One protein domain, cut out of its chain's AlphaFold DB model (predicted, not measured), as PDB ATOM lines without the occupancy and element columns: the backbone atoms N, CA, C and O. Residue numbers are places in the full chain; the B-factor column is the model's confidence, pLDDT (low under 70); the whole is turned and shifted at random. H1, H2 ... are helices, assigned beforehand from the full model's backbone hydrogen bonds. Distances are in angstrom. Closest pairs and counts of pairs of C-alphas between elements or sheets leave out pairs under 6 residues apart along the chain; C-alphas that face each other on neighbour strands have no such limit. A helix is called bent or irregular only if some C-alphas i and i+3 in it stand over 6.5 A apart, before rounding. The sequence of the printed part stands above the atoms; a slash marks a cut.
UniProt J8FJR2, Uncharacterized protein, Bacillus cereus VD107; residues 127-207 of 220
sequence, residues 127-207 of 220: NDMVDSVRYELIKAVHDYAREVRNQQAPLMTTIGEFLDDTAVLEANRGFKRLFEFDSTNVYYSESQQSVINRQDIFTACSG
ATOM      1  N   ASN A 127     398.312 304.728 341.111       85.12
ATOM      2  CA  ASN A 127     397.706 303.995 342.225       85.12
ATOM      3  C   ASN A 127     397.139 304.961 343.271       85.12
ATOM      4  O   ASN A 127     395.971 304.836 343.635       85.12
ATOM      5  N   ASP A 128     397.916 305.974 343.662       83.88
ATOM      6  CA  ASP A 128     397.465 306.997 344.612       83.88
ATOM      7  C   ASP A 128     396.266 307.782 344.057       83.88
ATOM      8  O   ASP A 128     395.321 308.087 344.790       83.88
ATOM      9  N   MET A 129     396.257 308.069 342.750       83.50
ATOM     10  CA  MET A 129     395.126 308.720 342.081       83.50
ATOM     11  C   MET A 129     393.858 307.852 342.139       83.50
ATOM     12  O   MET A 129     392.783 308.350 342.483       83.50
ATOM     13  N   VAL A 130     393.967 306.556 341.831       85.31
ATOM     14  CA  VAL A 130     392.838 305.611 341.889       85.31
ATOM     15  C   VAL A 130     392.312 305.477 343.316       85.31
ATOM     16  O   VAL A 130     391.097 305.530 343.524       85.31
ATOM     17  N   ASP A 131     393.203 305.350 344.297       86.19
ATOM     18  CA  ASP A 131     392.823 305.247 345.704       86.19
ATOM     19  C   ASP A 131     392.164 306.540 346.207       86.19
ATOM     20  O   ASP A 131     391.183 306.474 346.950       86.19
ATOM     21  N   SER A 132     392.608 307.706 345.726       85.94
ATOM     22  CA  SER A 132     391.985 309.002 346.036       85.94
ATOM     23  C   SER A 132     390.561 309.106 345.513       85.94
ATOM     24  O   SER A 132     389.647 309.445 346.266       85.94
ATOM     25  N   VAL A 133     390.341 308.744 344.248       87.31
ATOM     26  CA  VAL A 133     388.997 308.753 343.655       87.31
ATOM     27  C   VAL A 133     388.086 307.737 344.351       87.31
ATOM     28  O   VAL A 133     386.928 308.045 344.637       87.31
ATOM     29  N   ARG A 134     388.599 306.540 344.672       88.19
ATOM     30  CA  ARG A 134     387.848 305.515 345.414       88.19
ATOM     31  C   ARG A 134     387.434 306.021 346.797       88.19
ATOM     32  O   ARG A 134     386.276 305.838 347.177       88.19
ATOM     33  N   TYR A 135     388.357 306.645 347.529       90.19
ATOM     34  CA  TYR A 135     388.101 307.200 348.855       90.19
ATOM     35  C   TYR A 135     387.009 308.272 348.814       90.19
ATOM     36  O   TYR A 135     386.021 308.152 349.537       90.19
ATOM     37  N   GLU A 136     387.143 309.275 347.943       89.38
ATOM     38  CA  GLU A 136     386.177 310.377 347.853       89.38
ATOM     39  C   GLU A 136     384.786 309.897 347.419       89.38
ATOM     40  O   GLU A 136     383.779 310.346 347.973       89.38
ATOM     41  N   LEU A 137     384.699 308.926 346.502       90.00
ATOM     42  CA  LEU A 137     383.404 308.382 346.088       90.00
ATOM     43  C   LEU A 137     382.693 307.659 347.238       90.00
ATOM     44  O   LEU A 137     381.515 307.909 347.496       90.00
ATOM     45  N   ILE A 138     383.402 306.774 347.942       91.75
ATOM     46  CA  ILE A 138     382.830 306.023 349.067       91.75
ATOM     47  C   ILE A 138     382.479 306.948 350.226       91.75
ATOM     48  O   ILE A 138     381.425 306.784 350.840       91.75
ATOM     49  N   LYS A 139     383.316 307.951 350.490       92.44
ATOM     50  CA  LYS A 139     383.057 308.968 351.503       92.44
ATOM     51  C   LYS A 139     381.792 309.762 351.204       92.44
ATOM     52  O   LYS A 139     380.970 309.908 352.099       92.44
ATOM     53  N   ALA A 140     381.580 310.184 349.959       91.94
ATOM     54  CA  ALA A 140     380.360 310.893 349.580       91.94
ATOM     55  C   ALA A 140     379.090 310.053 349.820       91.94
ATOM     56  O   ALA A 140     378.097 310.566 350.338       91.94
ATOM     57  N   VAL A 141     379.125 308.754 349.489       92.56
ATOM     58  CA  VAL A 141     378.007 307.828 349.755       92.56
ATOM     59  C   VAL A 141     377.793 307.645 351.260       92.56
ATOM     60  O   VAL A 141     376.661 307.748 351.733       92.56
ATOM     61  N   HIS A 142     378.875 307.411 352.008       93.31
ATOM     62  CA  HIS A 142     378.851 307.268 353.463       93.31
ATOM     63  C   HIS A 142     378.274 308.509 354.149       93.31
ATOM     64  O   HIS A 142     377.387 308.371 354.986       93.31
ATOM     65  N   ASP A 143     378.751 309.706 353.800       93.75
ATOM     66  CA  ASP A 143     378.350 310.958 354.446       93.75
ATOM     67  C   ASP A 143     376.856 311.219 354.226       93.75
ATOM     68  O   ASP A 143     376.141 311.555 355.171       93.75
ATOM     69  N   TYR A 144     376.358 310.964 353.012       94.50
ATOM     70  CA  TYR A 144     374.933 311.072 352.709       94.50
ATOM     71  C   TYR A 144     374.095 310.042 353.483       94.50
ATOM     72  O   TYR A 144     373.127 310.405 354.150       94.50
ATOM     73  N   ALA A 145     374.469 308.759 353.439       93.38
ATOM     74  CA  ALA A 145     373.744 307.693 354.134       93.38
ATOM     75  C   ALA A 145     373.740 307.885 355.660       93.38
ATOM     76  O   ALA A 145     372.736 307.647 356.334       93.38
ATOM     77  N   ARG A 146     374.864 308.348 356.213       93.38
ATOM     78  CA  ARG A 146     374.993 308.687 357.627       93.38
ATOM     79  C   ARG A 146     374.078 309.844 358.000       93.38
ATOM     80  O   ARG A 146     373.435 309.780 359.043       93.38
ATOM     81  N   GLU A 147     373.980 310.861 357.152       93.50
ATOM     82  CA  GLU A 147     373.109 312.002 357.414       93.50
ATOM     83  C   GLU A 147     371.621 311.622 357.394       93.50
ATOM     84  O   GLU A 147     370.877 312.042 358.279       93.50
ATOM     85  N   VAL A 148     371.196 310.732 356.489       91.94
ATOM     86  CA  VAL A 148     369.833 310.163 356.514       91.94
ATOM     87  C   VAL A 148     369.536 309.508 357.869       91.94
ATOM     88  O   VAL A 148     368.481 309.746 358.462       91.94
ATOM     89  N   ARG A 149     370.478 308.723 358.406       87.19
ATOM     90  CA  ARG A 149     370.319 308.078 359.721       87.19
ATOM     91  C   ARG A 149     370.321 309.068 360.875       87.19
ATOM     92  O   ARG A 149     369.517 308.915 361.791       87.19
ATOM     93  N   ASN A 150     371.188 310.080 360.834       91.25
ATOM     94  CA  ASN A 150     371.228 311.133 361.848       91.25
ATOM     95  C   ASN A 150     369.883 311.864 361.935       91.25
ATOM     96  O   ASN A 150     369.422 312.161 363.034       91.25
ATOM     97  N   GLN A 151     369.242 312.118 360.792       91.12
ATOM     98  CA  GLN A 151     367.933 312.769 360.739       91.12
ATOM     99  C   GLN A 151     366.785 311.832 361.147       91.12
ATOM    100  O   GLN A 151     365.820 312.289 361.757       91.12
ATOM    101  N   GLN A 152     366.884 310.525 360.870       89.81
ATOM    102  CA  GLN A 152     365.881 309.541 361.299       89.81
ATOM    103  C   GLN A 152     365.939 309.254 362.807       89.81
ATOM    104  O   GLN A 152     364.896 309.081 363.435       89.81
ATOM    105  N   ALA A 153     367.135 309.183 363.399       88.56
ATOM    106  CA  ALA A 153     367.325 308.692 364.765       88.56
ATOM    107  C   ALA A 153     366.459 309.409 365.828       88.56
ATOM    108  O   ALA A 153     365.835 308.706 366.625       88.56
ATOM    109  N   PRO A 154     366.316 310.752 365.828       91.31
ATOM    110  CA  PRO A 154     365.413 311.450 366.748       91.31
ATOM    111  C   PRO A 154     363.933 311.087 366.567       91.31
ATOM    112  O   PRO A 154     363.176 311.102 367.535       91.31
ATOM    113  N   LEU A 155     363.507 310.751 365.344       89.81
ATOM    114  CA  LEU A 155     362.118 310.388 365.046       89.81
ATOM    115  C   LEU A 155     361.766 309.007 365.604       89.81
ATOM    116  O   LEU A 155     360.626 308.776 366.005       89.81
ATOM    117  N   MET A 156     362.742 308.094 365.661       87.75
ATOM    118  CA  MET A 156     362.522 306.718 366.112       87.75
ATOM    119  C   MET A 156     362.077 306.627 367.571       87.75
ATOM    120  O   MET A 156     361.370 305.686 367.915       87.75
ATOM    121  N   THR A 157     362.426 307.604 368.414       87.00
ATOM    122  CA  THR A 157     361.942 307.658 369.800       87.00
ATOM    123  C   THR A 157     360.421 307.774 369.852       87.00
ATOM    124  O   THR A 157     359.777 306.979 370.525       87.00
ATOM    125  N   THR A 158     359.838 308.713 369.103       90.56
ATOM    126  CA  THR A 158     358.380 308.908 369.062       90.56
ATOM    127  C   THR A 158     357.688 307.842 368.217       90.56
ATOM    128  O   THR A 158     356.620 307.365 368.577       90.56
ATOM    129  N   ILE A 159     358.293 307.422 367.101       88.56
ATOM    130  CA  ILE A 159     357.747 306.352 366.250       88.56
ATOM    131  C   ILE A 159     357.705 305.013 367.003       88.56
ATOM    132  O   ILE A 159     356.803 304.215 366.753       88.56
ATOM    133  N   GLY A 160     358.621 304.789 367.951       87.75
ATOM    134  CA  GLY A 160     358.627 303.621 368.833       87.75
ATOM    135  C   GLY A 160     357.288 303.394 369.535       87.75
ATOM    136  O   GLY A 160     356.795 302.273 369.529       87.75
ATOM    137  N   GLU A 161     356.627 304.462 369.998       91.06
ATOM    138  CA  GLU A 161     355.303 304.375 370.639       91.06
ATOM    139  C   GLU A 161     354.248 303.724 369.726       91.06
ATOM    140  O   GLU A 161     353.410 302.954 370.184       91.06
ATOM    141  N   PHE A 162     354.315 303.984 368.415       90.69
ATOM    142  CA  PHE A 162     353.409 303.398 367.422       90.69
ATOM    143  C   PHE A 162     353.806 301.972 367.029       90.69
ATOM    144  O   PHE A 162     352.953 301.179 366.636       90.69
ATOM    145  N   LEU A 163     355.103 301.657 367.077       87.88
ATOM    146  CA  LEU A 163     355.620 300.325 366.764       87.88
ATOM    147  C   LEU A 163     355.366 299.321 367.894       87.88
ATOM    148  O   LEU A 163     355.288 298.123 367.620       87.88
ATOM    149  N   ASP A 164     355.208 299.803 369.126       89.62
ATOM    150  CA  ASP A 164     354.933 298.981 370.306       89.62
ATOM    151  C   ASP A 164     353.429 298.679 370.496       89.62
ATOM    152  O   ASP A 164     353.075 297.740 371.214       89.62
ATOM    153  N   ASP A 165     352.527 299.414 369.827       92.12
ATOM    154  CA  ASP A 165     351.072 299.205 369.898       92.12
ATOM    155  C   ASP A 165     350.588 298.136 368.895       92.12
ATOM    156  O   ASP A 165     350.539 298.328 367.674       92.12
ATOM    157  N   THR A 166     350.164 296.984 369.422       88.56
ATOM    158  CA  THR A 166     349.679 295.855 368.617       88.56
ATOM    159  C   THR A 166     348.386 296.153 367.861       88.56
ATOM    160  O   THR A 166     348.240 295.688 366.729       88.56
ATOM    161  N   ALA A 167     347.465 296.944 368.419       91.88
ATOM    162  CA  ALA A 167     346.209 297.288 367.755       91.88
ATOM    163  C   ALA A 167     346.456 298.212 366.551       91.88
ATOM    164  O   ALA A 167     345.857 298.031 365.485       91.88
ATOM    165  N   VAL A 168     347.394 299.155 366.689       88.69
ATOM    166  CA  VAL A 168     347.833 300.033 365.590       88.69
ATOM    167  C   VAL A 168     348.463 299.218 364.460       88.69
ATOM    168  O   VAL A 168     348.139 299.445 363.288       88.69
ATOM    169  N   LEU A 169     349.312 298.238 364.786       89.75
ATOM    170  CA  LEU A 169     349.950 297.365 363.796       89.75
ATOM    171  C   LEU A 169     348.969 296.405 363.105       89.75
ATOM    172  O   LEU A 169     349.107 296.150 361.906       89.75
ATOM    173  N   GLU A 170     347.969 295.885 363.819       89.38
ATOM    174  CA  GLU A 170     346.933 295.020 363.240       89.38
ATOM    175  C   GLU A 170     346.065 295.763 362.220       89.38
ATOM    176  O   GLU A 170     345.765 295.213 361.152       89.38
ATOM    177  N   ALA A 171     345.724 297.021 362.519       90.69
ATOM    178  CA  ALA A 171     345.009 297.911 361.611       90.69
ATOM    179  C   ALA A 171     345.883 298.375 360.429       90.69
ATOM    180  O   ALA A 171     345.371 298.590 359.331       90.69
ATOM    181  N   ASN A 172     347.203 298.476 360.626       87.81
ATOM    182  CA  ASN A 172     348.152 299.007 359.645       87.81
ATOM    183  C   ASN A 172     349.302 298.029 359.373       87.81
ATOM    184  O   ASN A 172     350.475 298.331 359.595       87.81
ATOM    185  N   ARG A 173     348.983 296.851 358.819       78.81
ATOM    186  CA  ARG A 173     349.942 295.740 358.621       78.81
ATOM    187  C   ARG A 173     351.205 296.083 357.812       78.81
ATOM    188  O   ARG A 173     352.189 295.353 357.884       78.81
ATOM    189  N   GLY A 174     351.182 297.157 357.017       83.19
ATOM    190  CA  GLY A 174     352.332 297.641 356.244       83.19
ATOM    191  C   GLY A 174     353.223 298.652 356.976       83.19
ATOM    192  O   GLY A 174     354.337 298.893 356.525       83.19
ATOM    193  N   PHE A 175     352.767 299.220 358.095       87.25
ATOM    194  CA  PHE A 175     353.447 300.314 358.796       87.25
ATOM    195  C   PHE A 175     354.824 299.900 359.313       87.25
ATOM    196  O   PHE A 175     355.813 300.581 359.061       87.25
ATOM    197  N   LYS A 176     354.915 298.719 359.936       84.12
ATOM    198  CA  LYS A 176     356.175 298.175 360.460       84.12
ATOM    199  C   LYS A 176     357.267 298.036 359.390       84.12
ATOM    200  O   LYS A 176     358.434 298.248 359.695       84.12
ATOM    201  N   ARG A 177     356.892 297.733 358.139       83.56
ATOM    202  CA  ARG A 177     357.848 297.537 357.032       83.56
ATOM    203  C   ARG A 177     358.602 298.812 356.664       83.56
ATOM    204  O   ARG A 177     359.713 298.737 356.161       83.56
ATOM    205  N   LEU A 178     358.016 299.982 356.923       85.19
ATOM    206  CA  LEU A 178     358.644 301.275 356.628       85.19
ATOM    207  C   LEU A 178     359.840 301.581 357.539       85.19
ATOM    208  O   LEU A 178     360.622 302.468 357.221       85.19
ATOM    209  N   PHE A 179     359.973 300.857 358.653       85.06
ATOM    210  CA  PHE A 179     360.985 301.088 359.684       85.06
ATOM    211  C   PHE A 179     361.880 299.865 359.907       85.06
ATOM    212  O   PHE A 179     362.520 299.738 360.950       85.06
ATOM    213  N   GLU A 180     361.918 298.942 358.942       80.56
ATOM    214  CA  GLU A 180     362.872 297.834 358.953       80.56
ATOM    215  C   GLU A 180     364.317 298.358 358.900       80.56
ATOM    216  O   GLU A 180     364.582 299.491 358.492       80.56
ATOM    217  N   PHE A 181     365.264 297.543 359.370       69.31
ATOM    218  CA  PHE A 181     366.648 297.949 359.646       69.31
ATOM    219  C   PHE A 181     367.387 298.569 358.442       69.31
ATOM    220  O   PHE A 181     368.295 299.377 358.620       69.31
ATOM    221  N   ASP A 182     367.006 298.206 357.221       78.38
ATOM    222  CA  ASP A 182     367.592 298.670 355.965       78.38
ATOM    223  C   ASP A 182     366.771 299.755 355.250       78.38
ATOM    224  O   ASP A 182     367.202 300.246 354.208       78.38
ATOM    225  N   SER A 183     365.643 300.185 355.823       80.19
ATOM    226  CA  SER A 183     364.729 301.177 355.228       80.19
ATOM    227  C   SER A 183     365.381 302.527 354.908       80.19
ATOM    228  O   SER A 183     364.942 303.218 353.990       80.19
ATOM    229  N   THR A 184     366.444 302.900 355.628       84.31
ATOM    230  CA  THR A 184     367.212 304.135 355.391       84.31
ATOM    231  C   THR A 184     368.521 303.937 354.652       84.31
ATOM    232  O   THR A 184     369.255 304.905 354.436       84.31
ATOM    233  N   ASN A 185     368.829 302.711 354.231       89.25
ATOM    234  CA  ASN A 185     369.997 302.491 353.401       89.25
ATOM    235  C   ASN A 185     369.790 303.152 352.037       89.25
ATOM    236  O   ASN A 185     368.724 303.070 351.422       89.25
ATOM    237  N   VAL A 186     370.844 303.787 351.536       91.50
ATOM    238  CA  VAL A 186     370.832 304.339 350.182       91.50
ATOM    239  C   VAL A 186     370.751 303.187 349.180       91.50
ATOM    240  O   VAL A 186     371.444 302.178 349.310       91.50
ATOM    241  N   TYR A 187     369.898 303.330 348.167       89.38
ATOM    242  CA  TYR A 187     369.763 302.312 347.137       89.38
ATOM    243  C   TYR A 187     370.982 302.299 346.211       89.38
ATOM    244  O   TYR A 187     371.320 303.308 345.588       89.38
ATOM    245  N   TYR A 188     371.593 301.126 346.066       87.81
ATOM    246  CA  TYR A 188     372.624 300.855 345.075       87.81
ATOM    247  C   TYR A 188     372.313 299.548 344.348       87.81
ATOM    248  O   TYR A 188     372.014 298.528 344.971       87.81
ATOM    249  N   SER A 189     372.420 299.579 343.024       85.94
ATOM    250  CA  SER A 189     372.324 298.400 342.172       85.94
ATOM    251  C   SER A 189     373.454 298.428 341.159       85.94
ATOM    252  O   SER A 189     373.649 299.414 340.446       85.94
ATOM    253  N   GLU A 190     374.212 297.340 341.113       81.56
ATOM    254  CA  GLU A 190     375.322 297.188 340.187       81.56
ATOM    255  C   GLU A 190     374.783 296.659 338.857       81.56
ATOM    256  O   GLU A 190     374.396 295.497 338.744       81.56
ATOM    257  N   SER A 191     374.710 297.534 337.854       75.19
ATOM    258  CA  SER A 191     374.281 297.172 336.495       75.19
ATOM    259  C   SER A 191     375.457 296.885 335.555       75.19
ATOM    260  O   SER A 191     375.265 296.296 334.494       75.19
ATOM    261  N   GLN A 192     376.671 297.292 335.938       76.62
ATOM    262  CA  GLN A 192     377.904 297.166 335.161       76.62
ATOM    263  C   GLN A 192     379.084 296.859 336.084       76.62
ATOM    264  O   GLN A 192     379.007 297.089 337.287       76.62
ATOM    265  N   GLN A 193     380.181 296.364 335.510       76.50
ATOM    266  CA  GLN A 193     381.402 296.057 336.249       76.50
ATOM    267  C   GLN A 193     381.973 297.322 336.912       76.50
ATOM    268  O   GLN A 193     382.366 298.266 336.225       76.50
ATOM    269  N   SER A 194     382.015 297.334 338.245       78.25
ATOM    270  CA  SER A 194     382.534 298.450 339.039       78.25
ATOM    271  C   SER A 194     384.037 298.320 339.322       78.25
ATOM    272  O   SER A 194     384.563 297.229 339.535       78.25
ATOM    273  N   VAL A 195     384.733 299.462 339.379       76.44
ATOM    274  CA  VAL A 195     386.141 299.576 339.833       76.44
ATOM    275  C   VAL A 195     386.246 299.499 341.369       76.44
ATOM    276  O   VAL A 195     387.329 299.328 341.937       76.44
ATOM    277  N   ILE A 196     385.112 299.626 342.058       83.88
ATOM    278  CA  ILE A 196     384.994 299.542 343.513       83.88
ATOM    279  C   ILE A 196     384.281 298.249 343.875       83.88
ATOM    280  O   ILE A 196     383.265 297.906 343.268       83.88
ATOM    281  N   ASN A 197     384.790 297.559 344.896       88.00
ATOM    282  CA  ASN A 197     384.152 296.361 345.409       88.00
ATOM    283  C   ASN A 197     382.721 296.684 345.861       88.00
ATOM    284  O   ASN A 197     382.485 297.591 346.662       88.00
ATOM    285  N   ARG A 198     381.764 295.903 345.365       89.00
ATOM    286  CA  ARG A 198     380.344 296.002 345.703       89.00
ATOM    287  C   ARG A 198     380.096 296.064 347.216       89.00
ATOM    288  O   ARG A 198     379.229 296.815 347.659       89.00
ATOM    289  N   GLN A 199     380.862 295.311 348.007       89.50
ATOM    290  CA  GLN A 199     380.708 295.282 349.462       89.50
ATOM    291  C   GLN A 199     381.064 296.619 350.126       89.50
ATOM    292  O   GLN A 199     380.419 297.009 351.103       89.50
ATOM    293  N   ASP A 200     382.039 297.344 349.581       91.12
ATOM    294  CA  ASP A 200     382.458 298.646 350.104       91.12
ATOM    295  C   ASP A 200     381.343 299.678 349.892       91.12
ATOM    296  O   ASP A 200     381.001 300.435 350.801       91.12
ATOM    297  N   ILE A 201     380.698 299.640 348.719       90.75
ATOM    298  CA  ILE A 201     379.564 300.513 348.397       90.75
ATOM    299  C   ILE A 201     378.360 300.194 349.285       90.75
ATOM    300  O   ILE A 201     377.755 301.115 349.826       90.75
ATOM    301  N   PHE A 202     378.013 298.921 349.488       90.88
ATOM    302  CA  PHE A 202     376.899 298.569 350.379       90.88
ATOM    303  C   PHE A 202     377.149 298.968 351.830       90.88
ATOM    304  O   PHE A 202     376.241 299.462 352.500       90.88
ATOM    305  N   THR A 203     378.382 298.804 352.303       91.50
ATOM    306  CA  THR A 203     378.783 299.258 353.637       91.50
ATOM    307  C   THR A 203     378.593 300.774 353.753       91.50
ATOM    308  O   THR A 203     377.927 301.228 354.686       91.50
ATOM    309  N   ALA A 204     379.034 301.538 352.748       93.38
ATOM    310  CA  ALA A 204     378.824 302.985 352.668       93.38
ATOM    311  C   ALA A 204     377.341 303.382 352.595       93.38
ATOM    312  O   ALA A 204     376.923 304.303 353.290       93.38
ATOM    313  N   CYS A 205     376.519 302.660 351.828       92.69
ATOM    314  CA  CYS A 205     375.070 302.889 351.731       92.69
ATOM    315  C   CYS A 205     374.345 302.678 353.065       92.69
ATOM    316  O   CYS A 205     373.276 303.242 353.281       92.69
ATOM    317  N   SER A 206     374.942 301.888 353.960       88.69
ATOM    318  CA  SER A 206     374.507 301.720 355.343       88.69
ATOM    319  C   SER A 206     375.099 302.773 356.292       88.69
ATOM    320  O   SER A 206     375.106 302.574 357.496       88.69
ATOM    321  N   GLY A 207     375.677 303.870 355.801       87.62
ATOM    322  CA  GLY A 207     376.274 304.913 356.646       87.62
ATOM    323  C   GLY A 207     377.499 304.464 357.453       87.62
ATOM    324  O   GLY A 207     377.886 305.155 358.391       87.62
TER     325      GLY A 207
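Overview. This is residues 127 to 207 of the 220 residues of an uncharacterized protein of Bacillus cereus VD107 (UniProt J8FJR2). One long helix, H1, bent into the arms H1a and H1b, makes most of the length of a slender rod, and the rest of the printed part folds back along it like the second leg of a long, loose hairpin. The short helix H2 makes the turn at the far end, where residues 169 to 174 stick out; the small helix H3 and a long loop of residues 180 to 197 lead back, and H4 packs on H1a. The printed part has 81 residues with four named helices in the order H1, H2, H3, H4 and no named strand, and its class is all helix. It is only just loose, close to extended, with a radius of gyration of the C-alphas of 17.2 A, and the C-alphas span 58 by 26 by 12 A.

Along the chain. Find C-alpha 127 at (397.706, 303.995, 342.225), where the printed part and H1 begin. H1 takes in residues 127 to 163 and by its hydrogen bonds was assigned as one helix, but it is bent: look at C-alphas 151 and 154, which are 6.6 A apart where a regular helix has about 5 A. Arm H1a, residues 127 to 151, is 36.1 A from first to last C-alpha and ends at (367.933, 312.769, 360.739). Residues 152 and 153 belong to neither arm, and arm H1b, residues 154 to 163, is 14.8 A long. Next come H2, residues 166 to 171, 8.7 A long, and H3, residues 175 to 179, 7.6 A long. Read on through residues 180 to 197, which hold no named element, to H4, residues 198 to 205, 10.6 A long; its last C-alpha stands at (375.070, 302.889, 351.731).

Arrangement. Start from H1a and look at its bend with H1b: the lines of the two arms stand at a steep tilt of 54 degrees. H1b and H2 only just touch, with 3 pairs of C-alphas within 8 A, and only at the corner by their link; their closest C-alphas, those of Phe 162 and Val 168, are 6.8 A apart, and their lines are about perpendicular at 81 degrees. H2 and H3 are close but not clearly touching, with C-alphas 169 and 175 the closest at 6.8 A. H3 is also close to H1b but not clearly touching it; the closest C-alphas are those of Leu 163 and Lys 176, 6.7 A apart. Now go to H4, which touches H1a at residues 138 to 145 of that arm alone. Their closest C-alphas, those of His 142 and Ala 204, are 4.4 A apart, and the two run the same way at a steep tilt of 39 degrees. H4 is apart from H1b, H2 and H3. In the backbone, every O i to N i+4 pair is within hydrogen-bond range in H1a, H2 and H4, against 3 of 6 in H1b and 0 of 1 in H3, where 2 of 2 O i to N i+3 pairs are within range.

Size, cuts and confidence. The two C-alphas farthest apart are those of Asn 127 and Ala 167, at 57.9 A, while the first and last printed C-alphas, those of Asn 127 and Gly 207, are 25.8 A apart. Follow the residue numbers from 127 to 207 and you will find no cut. The links from H1 to H2 and from H2 to H3 are tight, and the link from H3 to H4, with 18 residues, is long. The mean pLDDT of the printed part is 87.6, and look at residue 181 for the one printed residue of this model under 70.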